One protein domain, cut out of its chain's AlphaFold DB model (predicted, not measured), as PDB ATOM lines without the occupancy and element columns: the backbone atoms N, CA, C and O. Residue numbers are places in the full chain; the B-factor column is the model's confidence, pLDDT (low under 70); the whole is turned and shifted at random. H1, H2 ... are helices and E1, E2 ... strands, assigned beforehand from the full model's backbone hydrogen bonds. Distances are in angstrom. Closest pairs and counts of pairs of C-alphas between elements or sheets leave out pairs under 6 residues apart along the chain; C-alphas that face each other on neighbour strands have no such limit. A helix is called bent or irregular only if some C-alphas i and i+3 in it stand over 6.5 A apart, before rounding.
ATOM      1  N   ARG A   4     467.945 447.397 399.233       69.81
ATOM      2  CA  ARG A   4     466.742 447.961 398.604       69.81
ATOM      3  C   ARG A   4     467.101 449.101 397.667       69.81
ATOM      4  O   ARG A   4     466.611 449.132 396.545       69.81
ATOM      5  N   GLU A   5     467.993 449.985 398.101       74.62
ATOM      6  CA  GLU A   5     468.495 451.081 397.265       74.62
ATOM      7  C   GLU A   5     469.171 450.544 395.992       74.62
ATOM      8  O   GLU A   5     468.910 451.041 394.898       74.62
ATOM      9  N   TRP A   6     469.950 449.464 396.115       73.12
ATOM     10  CA  TRP A   6     470.559 448.768 394.980       73.12
ATOM     11  C   TRP A   6     469.516 448.216 394.005       73.12
ATOM     12  O   TRP A   6     469.601 448.463 392.803       73.12
ATOM     13  N   PHE A   7     468.494 447.522 394.512       67.50
ATOM     14  CA  PHE A   7     467.443 446.951 393.669       67.50
ATOM     15  C   PHE A   7     466.675 448.033 392.897       67.50
ATOM     16  O   PHE A   7     466.439 447.888 391.704       67.50
ATOM     17  N   HIS A   8     466.353 449.158 393.538       71.50
ATOM     18  CA  HIS A   8     465.681 450.270 392.862       71.50
ATOM     19  C   HIS A   8     466.552 450.956 391.805       71.50
ATOM     20  O   HIS A   8     466.021 451.415 390.795       71.50
ATOM     21  N   ARG A   9     467.871 451.031 392.027       71.62
ATOM     22  CA  ARG A   9     468.798 451.714 391.120       71.62
ATOM     23  C   ARG A   9     469.023 450.952 389.815       71.62
ATOM     24  O   ARG A   9     469.136 451.597 388.778       71.62
ATOM     25  N   TYR A  10     469.066 449.618 389.854       68.88
ATOM     26  CA  TYR A  10     469.430 448.820 388.672       68.88
ATOM     27  C   TYR A  10     468.361 447.840 388.190       68.88
ATOM     28  O   TYR A  10     468.466 447.361 387.066       68.88
ATOM     29  N   TRP A  11     467.345 447.538 389.003       67.38
ATOM     30  CA  TRP A  11     466.352 446.494 388.720       67.38
ATOM     31  C   TRP A  11     464.921 447.041 388.614       67.38
ATOM     32  O   TRP A  11     463.952 446.369 388.971       67.38
ATOM     33  N   ASN A  12     464.751 448.288 388.163       55.31
ATOM     34  CA  ASN A  12     463.409 448.840 387.979       55.31
ATOM     35  C   ASN A  12     462.698 448.121 386.815       55.31
ATOM     36  O   ASN A  12     463.067 448.261 385.651       55.31
ATOM     37  N   LEU A  13     461.711 447.305 387.195       46.72
ATOM     38  CA  LEU A  13     460.936 446.366 386.388       46.72
ATOM     39  C   LEU A  13     460.208 447.050 385.227       46.72
ATOM     40  O   LEU A  13     459.256 447.788 385.470       46.72
ATOM     41  N   ASN A  14     460.612 446.750 383.988       42.91
ATOM     42  CA  ASN A  14     459.712 446.651 382.823       42.91
ATOM     43  C   ASN A  14     460.369 446.058 381.557       42.91
ATOM     44  O   ASN A  14     459.777 446.139 380.483       42.91
ATOM     45  N   ASP A  15     461.553 445.439 381.638       51.09
ATOM     46  CA  ASP A  15     462.092 444.706 380.489       51.09
ATOM     47  C   ASP A  15     461.623 443.245 380.553       51.09
ATOM     48  O   ASP A  15     462.013 442.481 381.433       51.09
ATOM     49  N   ILE A  16     460.748 442.855 379.624       45.81
ATOM     50  CA  ILE A  16     460.202 441.493 379.470       45.81
ATOM     51  C   ILE A  16     461.328 440.438 379.414       45.81
ATOM     52  O   ILE A  16     461.134 439.296 379.836       45.81
ATOM     53  N   ARG A  17     462.531 440.839 378.984       52.91
ATOM     54  CA  ARG A  17     463.735 440.005 378.931       52.91
ATOM     55  C   ARG A  17     464.219 439.519 380.307       52.91
ATOM     56  O   ARG A  17     464.774 438.427 380.389       52.91
ATOM     57  N   ASP A  18     463.962 440.267 381.383       56.56
ATOM     58  CA  ASP A  18     464.315 439.851 382.753       56.56
ATOM     59  C   ASP A  18     463.467 438.665 383.236       56.56
ATOM     60  O   ASP A  18     463.925 437.864 384.055       56.56
ATOM     61  N   TYR A  19     462.234 438.518 382.738       55.44
ATOM     62  CA  TYR A  19     461.355 437.421 383.144       55.44
ATOM     63  C   TYR A  19     461.814 436.083 382.556       55.44
ATOM     64  O   TYR A  19     461.940 435.104 383.295       55.44
ATOM     65  N   GLU A  20     462.128 436.042 381.259       59.06
ATOM     66  CA  GLU A  20     462.629 434.832 380.593       59.06
ATOM     67  C   GLU A  20     463.991 434.392 381.145       59.06
ATOM     68  O   GLU A  20     464.158 433.215 381.473       59.06
ATOM     69  N   ASP A  21     464.925 435.329 381.360       64.81
ATOM     70  CA  ASP A  21     466.219 435.027 381.989       64.81
ATOM     71  C   ASP A  21     466.033 434.489 383.417       64.81
ATOM     72  O   ASP A  21     466.669 433.513 383.826       64.81
ATOM     73  N   SER A  22     465.083 435.051 384.176       68.56
ATOM     74  CA  SER A  22     464.778 434.555 385.518       68.56
ATOM     75  C   SER A  22     464.225 433.128 385.523       68.56
ATOM     76  O   SER A  22     464.599 432.338 386.394       68.56
ATOM     77  N   TYR A  23     463.379 432.785 384.553       71.69
ATOM     78  CA  TYR A  23     462.755 431.471 384.446       71.69
ATOM     79  C   TYR A  23     463.760 430.399 384.011       71.69
ATOM     80  O   TYR A  23     463.838 429.337 384.634       71.69
ATOM     81  N   GLU A  24     464.589 430.688 383.008       76.88
ATOM     82  CA  GLU A  24     465.646 429.770 382.572       76.88
ATOM     83  C   GLU A  24     466.702 429.561 383.660       76.88
ATOM     84  O   GLU A  24     467.135 428.434 383.908       76.88
ATOM     85  N   ARG A  25     467.033 430.608 384.417       75.69
ATOM     86  CA  ARG A  25     467.928 430.499 385.569       75.69
ATOM     87  C   ARG A  25     467.330 429.670 386.711       75.69
ATOM     88  O   ARG A  25     468.059 428.927 387.366       75.69
ATOM     89  N   LEU A  26     466.020 429.748 386.952       79.75
ATOM     90  CA  LEU A  26     465.344 428.872 387.920       79.75
ATOM     91  C   LEU A  26     465.384 427.407 387.470       79.75
ATOM     92  O   LEU A  26     465.786 426.552 388.258       79.75
ATOM     93  N   LYS A  27     465.081 427.121 386.197       83.88
ATOM     94  CA  LYS A  27     465.233 425.772 385.622       83.88
ATOM     95  C   LYS A  27     466.666 425.257 385.720       83.88
ATOM     96  O   LYS A  27     466.881 424.079 385.997       83.88
ATOM     97  N   TYR A  28     467.652 426.119 385.474       85.00
ATOM     98  CA  TYR A  28     469.058 425.770 385.638       85.00
ATOM     99  C   TYR A  28     469.341 425.343 387.082       85.00
ATOM    100  O   TYR A  28     469.893 424.266 387.300       85.00
ATOM    101  N   TYR A  29     468.879 426.112 388.073       86.56
ATOM    102  CA  TYR A  29     469.053 425.757 389.483       86.56
ATOM    103  C   TYR A  29     468.351 424.453 389.863       86.56
ATOM    104  O   TYR A  29     468.900 423.693 390.650       86.56
ATOM    105  N   GLU A  30     467.186 424.133 389.301       86.31
ATOM    106  CA  GLU A  30     466.517 422.850 389.562       86.31
ATOM    107  C   GLU A  30     467.354 421.638 389.124       86.31
ATOM    108  O   GLU A  30     467.291 420.583 389.767       86.31
ATOM    109  N   ARG A  31     468.163 421.796 388.068       88.50
ATOM    110  CA  ARG A  31     469.055 420.757 387.529       88.50
ATOM    111  C   ARG A  31     470.354 420.601 388.319       88.50
ATOM    112  O   ARG A  31     471.023 419.582 388.165       88.50
ATOM    113  N   LEU A  32     470.718 421.582 389.143       86.88
ATOM    114  CA  LEU A  32     471.916 421.503 389.970       86.88
ATOM    115  C   LEU A  32     471.711 420.551 391.160       86.88
ATOM    116  O   LEU A  32     470.595 420.428 391.684       86.88
ATOM    117  N   PRO A  33     472.779 419.870 391.611       85.94
ATOM    118  CA  PRO A  33     472.733 419.119 392.853       85.94
ATOM    119  C   PRO A  33     472.500 420.068 394.033       85.94
ATOM    120  O   PRO A  33     472.953 421.214 394.037       85.94
ATOM    121  N   GLU A  34     471.790 419.582 395.047       87.88
ATOM    122  CA  GLU A  34     471.656 420.319 396.297       87.88
ATOM    123  C   GLU A  34     472.987 420.304 397.050       87.88
ATOM    124  O   GLU A  34     473.628 419.262 397.189       87.88
ATOM    125  N   VAL A  35     473.410 421.474 397.519       83.44
ATOM    126  CA  VAL A  35     474.629 421.659 398.300       83.44
ATOM    127  C   VAL A  35     474.233 422.046 399.718       83.44
ATOM    128  O   VAL A  35     473.412 422.944 399.904       83.44
ATOM    129  N   THR A  36     474.853 421.402 400.707       82.69
ATOM    130  CA  THR A  36     474.744 421.762 402.126       82.69
ATOM    131  C   THR A  36     476.092 422.263 402.630       82.69
ATOM    132  O   THR A  36     477.064 421.512 402.691       82.69
ATOM    133  N   LEU A  37     476.147 423.537 403.007       77.25
ATOM    134  CA  LEU A  37     477.251 424.151 403.729       77.25
ATOM    135  C   LEU A  37     476.908 424.166 405.224       77.25
ATOM    136  O   LEU A  37     475.950 424.850 405.612       77.25
ATOM    137  N   PRO A  38     477.647 423.421 406.062       71.00
ATOM    138  CA  PRO A  38     477.424 423.423 407.499       71.00
ATOM    139  C   PRO A  38     477.809 424.776 408.100       71.00
ATOM    140  O   PRO A  38     478.760 425.420 407.654       71.00
ATOM    141  N   ALA A  39     477.083 425.187 409.142       65.62
ATOM    142  CA  ALA A  39     477.438 426.375 409.903       65.62
ATOM    143  C   ALA A  39     478.837 426.202 410.528       65.62
ATOM    144  O   ALA A  39     479.147 425.104 411.012       65.62
ATOM    145  N   PRO A  40     479.678 427.253 410.559       62.62
ATOM    146  CA  PRO A  40     480.971 427.173 411.217       62.62
ATOM    147  C   PRO A  40     480.772 426.774 412.684       62.62
ATOM    148  O   PRO A  40     480.158 427.496 413.469       62.62
ATOM    149  N   THR A  41     481.262 425.586 413.046       55.34
ATOM    150  CA  THR A  41     481.209 425.093 414.425       55.34
ATOM    151  C   THR A  41     482.256 425.869 415.207       55.34
ATOM    152  O   THR A  41     483.443 425.804 414.892       55.34
ATOM    153  N   GLY A  42     481.804 426.683 416.160       61.00
ATOM    154  CA  GLY A  42     482.639 427.637 416.879       61.00
ATOM    155  C   GLY A  42     483.755 426.964 417.671       61.00
ATOM    156  O   GLY A  42     483.562 426.644 418.834       61.00
ATOM    157  N   MET A  43     484.913 426.771 417.042       58.03
ATOM    158  CA  MET A  43     486.228 426.642 417.669       58.03
ATOM    159  C   MET A  43     487.312 426.668 416.575       58.03
ATOM    160  O   MET A  43     487.548 425.686 415.882       58.03
ATOM    161  N   GLY A  44     487.991 427.812 416.429       51.97
ATOM    162  CA  GLY A  44     489.400 427.828 416.015       51.97
ATOM    163  C   GLY A  44     489.784 428.269 414.599       51.97
ATOM    164  O   GLY A  44     490.967 428.517 414.396       51.97
ATOM    165  N   GLN A  45     488.871 428.436 413.638       49.38
ATOM    166  CA  GLN A  45     489.213 429.025 412.329       49.38
ATOM    167  C   GLN A  45     488.095 429.947 411.849       49.38
ATOM    168  O   GLN A  45     487.144 429.543 411.187       49.38
ATOM    169  N   MET A  46     488.207 431.218 412.229       47.44
ATOM    170  CA  MET A  46     487.290 432.276 411.825       47.44
ATOM    171  C   MET A  46     487.635 432.722 410.396       47.44
ATOM    172  O   MET A  46     488.144 433.816 410.179       47.44
ATOM    173  N   ALA A  47     487.385 431.863 409.406       49.09
ATOM    174  CA  ALA A  47     487.240 432.329 408.032       49.09
ATOM    175  C   ALA A  47     485.891 433.050 407.969       49.09
ATOM    176  O   ALA A  47     484.849 432.444 407.724       49.09
ATOM    177  N   SER A  48     485.901 434.339 408.308       53.97
ATOM    178  CA  SER A  48     484.761 435.232 408.141       53.97
ATOM    179  C   SER A  48     484.432 435.295 406.650       53.97
ATOM    180  O   SER A  48     484.979 436.114 405.924       53.97
ATOM    181  N   THR A  49     483.603 434.370 406.165       54.41
ATOM    182  CA  THR A  49     483.199 434.303 404.757       54.41
ATOM    183  C   THR A  49     482.558 435.634 404.348       54.41
ATOM    184  O   THR A  49     481.532 435.987 404.940       54.41
ATOM    185  N   PRO A  50     483.092 436.340 403.330       57.09
ATOM    186  CA  PRO A  50     482.577 437.637 402.874       57.09
ATOM    187  C   PRO A  50     481.176 437.553 402.245       57.09
ATOM    188  O   PRO A  50     480.558 438.567 401.942       57.09
ATOM    189  N   VAL A  51     480.614 436.343 402.114       65.38
ATOM    190  CA  VAL A  51     479.226 436.107 401.701       65.38
ATOM    191  C   VAL A  51     478.413 435.608 402.899       65.38
ATOM    192  O   VAL A  51     478.309 434.395 403.101       65.38
ATOM    193  N   PRO A  52     477.759 436.492 403.680       63.03
ATOM    194  CA  PRO A  52     476.951 436.093 404.837       63.03
ATOM    195  C   PRO A  52     475.919 435.003 404.517       63.03
ATOM    196  O   PRO A  52     475.653 434.118 405.321       63.03
ATOM    197  N   LYS A  53     475.385 435.015 403.289       64.88
ATOM    198  CA  LYS A  53     474.389 434.050 402.803       64.88
ATOM    199  C   LYS A  53     474.934 432.651 402.479       64.88
ATOM    200  O   LYS A  53     474.148 431.789 402.098       64.88
ATOM    201  N   GLN A  54     476.244 432.432 402.579       70.25
ATOM    202  CA  GLN A  54     476.891 431.124 402.419       70.25
ATOM    203  C   GLN A  54     477.448 430.574 403.740       70.25
ATOM    204  O   GLN A  54     477.988 429.476 403.745       70.25
ATOM    205  N   GLN A  55     477.275 431.286 404.862       69.88
ATOM    206  CA  GLN A  55     477.710 430.817 406.187       69.88
ATOM    207  C   GLN A  55     476.948 429.573 406.654       69.88
ATOM    208  O   GLN A  55     477.492 428.733 407.357       69.88
ATOM    209  N   SER A  56     475.682 429.461 406.265       69.94
ATOM    210  CA  SER A  56     474.906 428.228 406.328       69.94
ATOM    211  C   SER A  56     473.978 428.236 405.123       69.94
ATOM    212  O   SER A  56     473.248 429.204 404.896       69.94
ATOM    213  N   TYR A  57     474.080 427.220 404.276       78.06
ATOM    214  CA  TYR A  57     473.312 427.178 403.040       78.06
ATOM    215  C   TYR A  57     472.955 425.745 402.697       78.06
ATOM    216  O   TYR A  57     473.845 424.934 402.480       78.06
ATOM    217  N   THR A  58     471.662 425.467 402.591       80.50
ATOM    218  CA  THR A  58     471.157 424.255 401.951       80.50
ATOM    219  C   THR A  58     470.328 424.677 400.753       80.50
ATOM    220  O   THR A  58     469.412 425.494 400.881       80.50
ATOM    221  N   GLY A  59     470.665 424.164 399.579       84.00
ATOM    222  CA  GLY A  59     469.876 424.378 398.376       84.00
ATOM    223  C   GLY A  59     470.683 424.191 397.103       84.00
ATOM    224  O   GLY A  59     471.858 423.833 397.124       84.00
ATOM    225  N   LYS A  60     470.032 424.440 395.970       85.50
ATOM    226  CA  LYS A  60     470.597 424.130 394.655       85.50
ATOM    227  C   LYS A  60     471.263 425.290 393.937       85.50
ATOM    228  O   LYS A  60     471.924 425.073 392.927       85.50
ATOM    229  N   LYS A  61     471.092 426.536 394.397       83.75
ATOM    230  CA  LYS A  61     471.739 427.636 393.676       83.75
ATOM    231  C   LYS A  61     473.242 427.642 393.954       83.75
ATOM    232  O   LYS A  61     473.642 427.389 395.091       83.75
ATOM    233  N   PRO A  62     474.053 428.049 392.970       84.69
ATOM    234  CA  PRO A  62     475.501 427.932 393.011       84.69
ATOM    235  C   PRO A  62     476.129 428.502 394.286       84.69
ATOM    236  O   PRO A  62     475.744 429.574 394.778       84.69
ATOM    237  N   VAL A  63     477.122 427.778 394.791       85.56
ATOM    238  CA  VAL A  63     478.014 428.220 395.862       85.56
ATOM    239  C   VAL A  63     479.344 428.633 395.240       85.56
ATOM    240  O   VAL A  63     479.809 427.995 394.300       85.56
ATOM    241  N   ILE A  64     479.950 429.700 395.755       88.06
ATOM    242  CA  ILE A  64     481.256 430.178 395.296       88.06
ATOM    243  C   ILE A  64     482.315 429.845 396.343       88.06
ATOM    244  O   ILE A  64     482.021 429.787 397.536       88.06
ATOM    245  N   SER A  65     483.550 429.607 395.902       85.69
ATOM    246  CA  SER A  65     484.673 429.374 396.816       85.69
ATOM    247  C   SER A  65     485.027 430.640 397.598       85.69
ATOM    248  O   SER A  65     484.930 431.734 397.040       85.69
ATOM    249  N   PHE A  66     485.553 430.483 398.816       81.69
ATOM    250  CA  PHE A  66     486.046 431.595 399.637       81.69
ATOM    251  C   PHE A  66     487.075 432.464 398.900       81.69
ATOM    252  O   PHE A  66     486.913 433.675 398.851       81.69
ATOM    253  N   THR A  67     488.078 431.851 398.261       87.19
ATOM    254  CA  THR A  67     489.126 432.577 397.523       87.19
ATOM    255  C   THR A  67     488.545 433.470 396.433       87.19
ATOM    256  O   THR A  67     488.961 434.613 396.282       87.19
ATOM    257  N   LEU A  68     487.554 432.964 395.692       90.44
ATOM    258  CA  LEU A  68     486.862 433.775 394.698       90.44
ATOM    259  C   LEU A  68     486.057 434.894 395.360       90.44
ATOM    260  O   LEU A  68     486.120 436.022 394.897       90.44
ATOM    261  N   ALA A  69     485.313 434.586 396.422       89.75
ATOM    262  CA  ALA A  69     484.488 435.564 397.116       89.75
ATOM    263  C   ALA A  69     485.309 436.739 397.670       89.75
ATOM    264  O   ALA A  69     484.856 437.868 397.572       89.75
ATOM    265  N   ASP A  70     486.509 436.477 398.189       89.56
ATOM    266  CA  ASP A  70     487.419 437.479 398.766       89.56
ATOM    267  C   ASP A  70     488.206 438.279 397.707       89.56
ATOM    268  O   ASP A  70     488.892 439.248 398.021       89.56
ATOM    269  N   THR A  71     488.113 437.900 396.427       93.81
ATOM    270  CA  THR A  71     488.793 438.619 395.341       93.81
ATOM    271  C   THR A  71     488.114 439.967 395.094       93.81
ATOM    272  O   THR A  71     486.896 440.017 394.903       93.81
ATOM    273  N   LEU A  72     488.879 441.062 395.030       94.94
ATOM    274  CA  LEU A  72     488.327 442.380 394.707       94.94
ATOM    275  C   LEU A  72     487.776 442.413 393.281       94.94
ATOM    276  O   LEU A  72     488.389 441.910 392.338       94.94
ATOM    277  N   CYS A  73     486.645 443.093 393.096       95.06
ATOM    278  CA  CYS A  73     486.060 443.289 391.771       95.06
ATOM    279  C   CYS A  73     487.030 444.004 390.813       95.06
ATOM    280  O   CYS A  73     487.070 443.689 389.624       95.06
ATOM    281  N   SER A  74     487.847 444.928 391.333       96.12
ATOM    282  CA  SER A  74     488.872 445.642 390.563       96.12
ATOM    283  C   SER A  74     489.944 444.725 389.980       96.12
ATOM    284  O   SER A  74     490.427 444.993 388.885       96.12
ATOM    285  N   ASP A  75     490.287 443.642 390.679       97.12
ATOM    286  CA  ASP A  75     491.363 442.729 390.275       97.12
ATOM    287  C   ASP A  75     490.924 441.823 389.118       97.12
ATOM    288  O   ASP A  75     491.744 441.326 388.348       97.12
ATOM    289  N   LEU A  76     489.612 441.622 388.982       95.38
ATOM    290  CA  LEU A  76     488.998 440.851 387.905       95.38
ATOM    291  C   LEU A  76     488.666 441.715 386.682       95.38
ATOM    292  O   LEU A  76     488.624 441.205 385.560       95.38
ATOM    293  N   GLY A  77     488.399 443.006 386.896       94.19
ATOM    294  CA  GLY A  77     487.869 443.907 385.878       94.19
ATOM    295  C   GLY A  77     486.465 443.509 385.398       94.19
ATOM    296  O   GLY A  77     485.937 442.448 385.730       94.19
ATOM    297  N   ILE A  78     485.839 444.360 384.581       92.19
ATOM    298  CA  ILE A  78     484.447 444.155 384.135       92.19
ATOM    299  C   ILE A  78     484.295 442.831 383.375       92.19
ATOM    300  O   ILE A  78     483.346 442.083 383.607       92.19
ATOM    301  N   GLN A  79     485.250 442.504 382.500       92.69
ATOM    302  CA  GLN A  79     485.214 441.264 381.725       92.69
ATOM    303  C   GLN A  79     485.352 440.015 382.596       92.69
ATOM    304  O   GLN A  79     484.522 439.114 382.485       92.69
ATOM    305  N   GLY A  80     486.325 439.984 383.510       94.19
ATOM    306  CA  GLY A  80     486.494 438.849 384.415       94.19
ATOM    307  C   GLY A  80     485.301 438.669 385.355       94.19
ATOM    308  O   GLY A  80     484.909 437.537 385.644       94.19
ATOM    309  N   LEU A  81     484.678 439.767 385.797       93.75
ATOM    310  CA  LEU A  81     483.440 439.724 386.575       93.75
ATOM    311  C   LEU A  81     482.296 439.097 385.780       93.75
ATOM    312  O   LEU A  81     481.658 438.160 386.265       93.75
ATOM    313  N   LEU A  82     482.058 439.586 384.563       91.25
ATOM    314  CA  LEU A  82     480.975 439.122 383.703       91.25
ATOM    315  C   LEU A  82     481.110 437.628 383.381       91.25
ATOM    316  O   LEU A  82     480.150 436.876 383.541       91.25
ATOM    317  N   GLU A  83     482.302 437.184 382.983       92.94
ATOM    318  CA  GLU A  83     482.576 435.781 382.650       92.94
ATOM    319  C   GLU A  83     482.319 434.850 383.840       92.94
ATOM    320  O   GLU A  83     481.651 433.818 383.705       92.94
ATOM    321  N   LYS A  84     482.792 435.226 385.034       94.00
ATOM    322  CA  LYS A  84     482.580 434.432 386.249       94.00
ATOM    323  C   LYS A  84     481.113 434.395 386.652       94.00
ATOM    324  O   LYS A  84     480.609 433.320 386.964       94.00
ATOM    325  N   LEU A  85     480.425 435.535 386.631       89.94
ATOM    326  CA  LEU A  85     479.004 435.610 386.968       89.94
ATOM    327  C   LEU A  85     478.161 434.770 386.015       89.94
ATOM    328  O   LEU A  85     477.359 433.971 386.488       89.94
ATOM    329  N   ASN A  86     478.400 434.874 384.708       88.38
ATOM    330  CA  ASN A  86     477.728 434.055 383.704       88.38
ATOM    331  C   ASN A  86     477.951 432.561 383.929       88.38
ATOM    332  O   ASN A  86     476.997 431.789 383.946       88.38
ATOM    333  N   THR A  87     479.197 432.166 384.186       90.19
ATOM    334  CA  THR A  87     479.545 430.767 384.462       90.19
ATOM    335  C   THR A  87     478.841 430.246 385.714       90.19
ATOM    336  O   THR A  87     478.285 429.151 385.708       90.19
ATOM    337  N   ILE A  88     478.848 431.027 386.797       89.62
ATOM    338  CA  ILE A  88     478.261 430.623 388.077       89.62
ATOM    339  C   ILE A  88     476.737 430.577 387.965       89.62
ATOM    340  O   ILE A  88     476.127 429.579 388.334       89.62
ATOM    341  N   LEU A  89     476.118 431.644 387.460       84.19
ATOM    342  CA  LEU A  89     474.665 431.819 387.426       84.19
ATOM    343  C   LEU A  89     473.990 431.109 386.247       84.19
ATOM    344  O   LEU A  89     472.764 431.024 386.239       84.19
ATOM    345  N   GLY A  90     474.759 430.590 385.286       82.25
ATOM    346  CA  GLY A  90     474.229 429.988 384.063       82.25
ATOM    347  C   GLY A  90     473.608 431.016 383.114       82.25
ATOM    348  O   GLY A  90     472.682 430.679 382.383       82.25
ATOM    349  N   THR A  91     474.077 432.265 383.154       82.12
ATOM    350  CA  THR A  91     473.575 433.369 382.320       82.12
ATOM    351  C   THR A  91     474.492 433.617 381.125       82.12
ATOM    352  O   THR A  91     475.634 433.158 381.086       82.12
ATOM    353  N   SER A  92     474.008 434.370 380.141       84.75
ATOM    354  CA  SER A  92     474.762 434.727 378.933       84.75
ATOM    355  C   SER A  92     474.813 436.240 378.716       84.75
ATOM    356  O   SER A  92     474.702 436.721 377.587       84.75
ATOM    357  N   PHE A  93     474.925 437.012 379.802       82.31
ATOM    358  CA  PHE A  93     474.996 438.465 379.708       82.31
ATOM    359  C   PHE A  93     476.241 438.899 378.943       82.31
ATOM    360  O   PHE A  93     477.299 438.278 379.027       82.31
ATOM    361  N   THR A  94     476.118 439.994 378.206       83.88
ATOM    362  CA  THR A  94     477.223 440.563 377.434       83.88
ATOM    363  C   THR A  94     477.517 441.972 377.931       83.88
ATOM    364  O   THR A  94     476.725 442.552 378.673       83.88
ATOM    365  N   MET A  95     478.622 442.562 377.473       78.50
ATOM    366  CA  MET A  95     478.930 443.976 377.730       78.50
ATOM    367  C   MET A  95     477.842 444.932 377.216       78.50
ATOM    368  O   MET A  95     477.747 446.061 377.678       78.50
ATOM    369  N   PHE A  96     477.005 444.477 376.279       75.00
ATOM    370  CA  PHE A  96     475.893 445.249 375.722       75.00
ATOM    371  C   PHE A  96     474.611 445.143 376.554       75.00
ATOM    372  O   PHE A  96     473.613 445.792 376.242       75.00
ATOM    373  N   THR A  97     474.606 444.330 377.612       76.62
ATOM    374  CA  THR A  97     473.508 444.307 378.573       76.62
ATOM    375  C   THR A  97     473.646 445.529 379.482       76.62
ATOM    376  O   THR A  97     474.328 445.480 380.506       76.62
ATOM    377  N   SER A  98     473.016 446.637 379.086       69.31
ATOM    378  CA  SER A  98     473.240 447.975 379.653       69.31
ATOM    379  C   SER A  98     473.120 448.043 381.179       69.31
ATOM    380  O   SER A  98     473.923 448.707 381.824       69.31
ATOM    381  N   SER A  99     472.150 447.341 381.772       77.19
ATOM    382  CA  SER A  99     471.970 447.299 383.230       77.19
ATOM    383  C   SER A  99     473.096 446.542 383.941       77.19
ATOM    384  O   SER A  99     473.547 446.970 384.999       77.19
ATOM    385  N   VAL A 100     473.593 445.452 383.349       79.31
ATOM    386  CA  VAL A 100     474.661 444.624 383.927       79.31
ATOM    387  C   VAL A 100     475.986 445.374 383.914       79.31
ATOM    388  O   VAL A 100     476.673 445.391 384.930       79.31
ATOM    389  N   TYR A 101     476.327 446.036 382.809       84.38
ATOM    390  CA  TYR A 101     477.580 446.785 382.710       84.38
ATOM    391  C   TYR A 101     477.689 447.866 383.800       84.38
ATOM    392  O   TYR A 101     478.661 447.875 384.555       84.38
ATOM    393  N   SER A 102     476.654 448.700 383.957       84.81
ATOM    394  CA  SER A 102     476.621 449.755 384.981       84.81
ATOM    395  C   SER A 102     476.735 449.200 386.403       84.81
ATOM    396  O   SER A 102     477.404 449.782 387.253       84.81
ATOM    397  N   VAL A 103     476.116 448.047 386.668       86.56
ATOM    398  CA  VAL A 103     476.230 447.372 387.967       86.56
ATOM    399  C   VAL A 103     477.665 446.924 388.240       86.56
ATOM    400  O   VAL A 103     478.159 447.112 389.351       86.56
ATOM    401  N   LEU A 104     478.337 446.330 387.250       90.06
ATOM    402  CA  LEU A 104     479.711 445.847 387.411       90.06
ATOM    403  C   LEU A 104     480.701 446.999 387.606       90.06
ATOM    404  O   LEU A 104     481.595 446.882 388.446       90.06
ATOM    405  N   GLU A 105     480.522 448.115 386.894       91.25
ATOM    406  CA  GLU A 105     481.292 449.339 387.146       91.25
ATOM    407  C   GLU A 105     481.110 449.829 388.583       91.25
ATOM    408  O   GLU A 105     482.099 450.064 389.280       91.25
ATOM    409  N   ASP A 106     479.871 449.908 389.071       90.44
ATOM    410  CA  ASP A 106     479.611 450.370 390.434       90.44
ATOM    411  C   ASP A 106     480.164 449.420 391.506       90.44
ATOM    412  O   ASP A 106     480.570 449.881 392.577       90.44
ATOM    413  N   CYS A 107     480.244 448.111 391.242       91.25
ATOM    414  CA  CYS A 107     480.928 447.169 392.132       91.25
ATOM    415  C   CYS A 107     482.434 447.459 392.230       91.25
ATOM    416  O   CYS A 107     483.001 447.418 393.326       91.25
ATOM    417  N   ILE A 108     483.080 447.787 391.107       93.75
ATOM    418  CA  ILE A 108     484.503 448.159 391.072       93.75
ATOM    419  C   ILE A 108     484.723 449.496 391.785       93.75
ATOM    420  O   ILE A 108     485.599 449.596 392.645       93.75
ATOM    421  N   LEU A 109     483.913 450.513 391.478       94.06
ATOM    422  CA  LEU A 109     484.027 451.850 392.069       94.06
ATOM    423  C   LEU A 109     483.829 451.831 393.589       94.06
ATOM    424  O   LEU A 109     484.543 452.524 394.317       94.06
ATOM    425  N   GLN A 110     482.908 451.001 394.081       89.81
ATOM    426  CA  GLN A 110     482.680 450.819 395.515       89.81
ATOM    427  C   GLN A 110     483.714 449.906 396.196       89.81
ATOM    428  O   GLN A 110     483.630 449.714 397.410       89.81
ATOM    429  N   LYS A 111     484.699 449.378 395.453       92.56
ATOM    430  CA  LYS A 111     485.750 448.471 395.946       92.56
ATOM    431  C   LYS A 111     485.186 447.227 396.628       92.56
ATOM    432  O   LYS A 111     485.702 446.781 397.650       92.56
ATOM    433  N   TRP A 112     484.094 446.698 396.090       90.81
ATOM    434  CA  TRP A 112     483.497 445.482 396.618       90.81
ATOM    435  C   TRP A 112     484.329 444.262 396.248       90.81
ATOM    436  O   TRP A 112     484.920 444.186 395.167       90.81
ATOM    437  N   ASP A 113     484.331 443.278 397.138       92.44
ATOM    438  CA  ASP A 113     484.751 441.926 396.811       92.44
ATOM    439  C   ASP A 113     483.693 441.220 395.940       92.44
ATOM    440  O   ASP A 113     482.526 441.633 395.850       92.44
ATOM    441  N   PHE A 114     484.108 440.155 395.255       92.06
ATOM    442  CA  PHE A 114     483.243 439.382 394.369       92.06
ATOM    443  C   PHE A 114     482.070 438.755 395.126       92.06
ATOM    444  O   PHE A 114     480.972 438.641 394.584       92.06
ATOM    445  N   GLY A 115     482.279 438.344 396.374       89.31
ATOM    446  CA  GLY A 115     481.256 437.749 397.219       89.31
ATOM    447  C   GLY A 115     480.105 438.706 397.509       89.31
ATOM    448  O   GLY A 115     478.933 438.332 397.380       89.31
ATOM    449  N   THR A 116     480.432 439.953 397.828       87.25
ATOM    450  CA  THR A 116     479.490 441.050 398.010       87.25
ATOM    451  C   THR A 116     478.728 441.284 396.710       87.25
ATOM    452  O   THR A 116     477.502 441.189 396.715       87.25
ATOM    453  N   ALA A 117     479.408 441.477 395.576       88.88
ATOM    454  CA  ALA A 117     478.743 441.662 394.281       88.88
ATOM    455  C   ALA A 117     477.795 440.492 393.940       88.88
ATOM    456  O   ALA A 117     476.619 440.694 393.618       88.88
ATOM    457  N   TYR A 118     478.269 439.255 394.109       86.81
ATOM    458  CA  TYR A 118     477.491 438.035 393.899       86.81
ATOM    459  C   TYR A 118     476.240 437.979 394.785       86.81
ATOM    460  O   TYR A 118     475.167 437.599 394.317       86.81
ATOM    461  N   ALA A 119     476.321 438.387 396.052       81.69
ATOM    462  CA  ALA A 119     475.183 438.370 396.972       81.69
ATOM    463  C   ALA A 119     474.052 439.348 396.588       81.69
ATOM    464  O   ALA A 119     472.887 439.118 396.953       81.69
ATOM    465  N   TYR A 120     474.386 440.431 395.881       77.88
ATOM    466  CA  TYR A 120     473.420 441.401 395.354       77.88
ATOM    467  C   TYR A 120     472.835 440.952 394.014       77.88
ATOM    468  O   TYR A 120     471.625 441.056 393.828       77.88
ATOM    469  N   LEU A 121     473.669 440.386 393.140       77.75
ATOM    470  CA  LEU A 121     473.286 439.925 391.805       77.75
ATOM    471  C   LEU A 121     472.542 438.587 391.798       77.75
ATOM    472  O   LEU A 121     471.721 438.359 390.915       77.75
ATOM    473  N   ARG A 122     472.804 437.692 392.762       74.44
ATOM    474  CA  ARG A 122     472.135 436.385 392.863       74.44
ATOM    475  C   ARG A 122     470.658 436.583 393.231       74.44
ATOM    476  O   ARG A 122     470.365 437.025 394.348       74.44
TER     477      ARG A 122
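What this domain is: This is residues 4 to 122 of the 124 residues of an uncharacterized protein of Armillaria solidipes (UniProt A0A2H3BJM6). Picture a small core in which H6 lies near the middle, H4 packs on H5 and H6 at steep angles, and the short H3 packs on H6; H1 and H2 lie round this core with few contacts to it. A small ribbon of two strands, E1 and E2, lies away from H4, H5 and H6, and residues 13 to 20 and 41 to 46 stick out from a body that spans 36 by 32 by 26 A without them. The printed part has 119 residues with six named helices and two named strands, in the order H1, H2, E1, E2, H3, H4, H5, H6; the sheet's order is E1 - E2, antiparallel, and the class is mostly helix. The whole is compact, with a radius of gyration of the C-alphas of 15.1 A, and the C-alphas span 47 by 33 by 26 A.

Where its parts are: Find C-alpha 4 at (466.742, 447.961, 398.604); from there H1 runs over residues 4 to 10. Next look at H2, residues 16 to 31, which measures 23.9 A from first to last C-alpha. E1 holds residues 35 to 37, and after a stretch with no named element, residues 38 to 56, you reach E2 at residues 57 to 59. H3 takes residues 66 to 69. H4, residues 73 to 89, begins with C-alpha 73 at (486.060, 443.289, 391.771) and measures 16.7 A; it is irregular, with C-alphas 75 and 78 at 9.4 A, and it has a kink of 78 degrees near residue 80. H5, residues 98 to 109, measures 16.9 A. H6, residues 114 to 121, measures 10.3 A and ends with C-alpha 121 at (473.286, 439.925, 391.805).

How they stand to each other: Start at H1, which is close to H5 but not clearly touching it; the closest C-alphas, those of Tyr 10 and Ser 99, are 6.2 A apart. H1 is also close to H6 but not clearly touching it, with the C-alphas of Trp 6 and Tyr 120 the closest at 7.9 A. H2 is close to H4 but not clearly touching it: look at the C-alphas of Arg 25 and Leu 89, the closest pair, 7.1 A apart. H1 and H2 are apart. E1 and E2 form an antiparallel hairpin at 170 degrees between their directions; N 35 and O 59 are 2.9 A apart and N 37 and O 57 are 2.7 A apart, both within hydrogen-bond range. E1 and E2 are both apart from H4, H5 and H6. H3 touches H6, with the C-alphas of Ala 69 and Gly 115 the closest at 3.9 A. H4 and H5 touch and form a helical hairpin, opposite ways at a steep tilt of 45 degrees; their closest C-alphas, those of Ser 74 and Ile 108, are 5.1 A apart. H4 also touches H6, the same way at a steep tilt of 53 degrees, with the C-alphas of Cys 73 and Phe 114 the closest at 5.5 A. H5 and H6 are close but not clearly touching, with the C-alphas of Cys 107 and Ala 117 the closest at 6.3 A. In H1, H5 and H6 every O i to N i+4 pair is within hydrogen-bond range; in H2 it is 11 of 12 and in H4 11 of 13, while H3 is too short for such a pair.

The domain as a whole: The two C-alphas farthest apart are those of Ile 16 and Gly 44, at 48.7 A. Without the stretches that stand free, residues 13 to 20, of which 16 to 20 belong to H2, and residues 41 to 46, the body spans 36 by 32 by 26 A. The printed part has no cut. The link from E1 to E2, 19 residues, is long. The mean pLDDT of the printed part is 78.1, and 33 residues are under 70, among them residues 10 to 22 and 39 to 53.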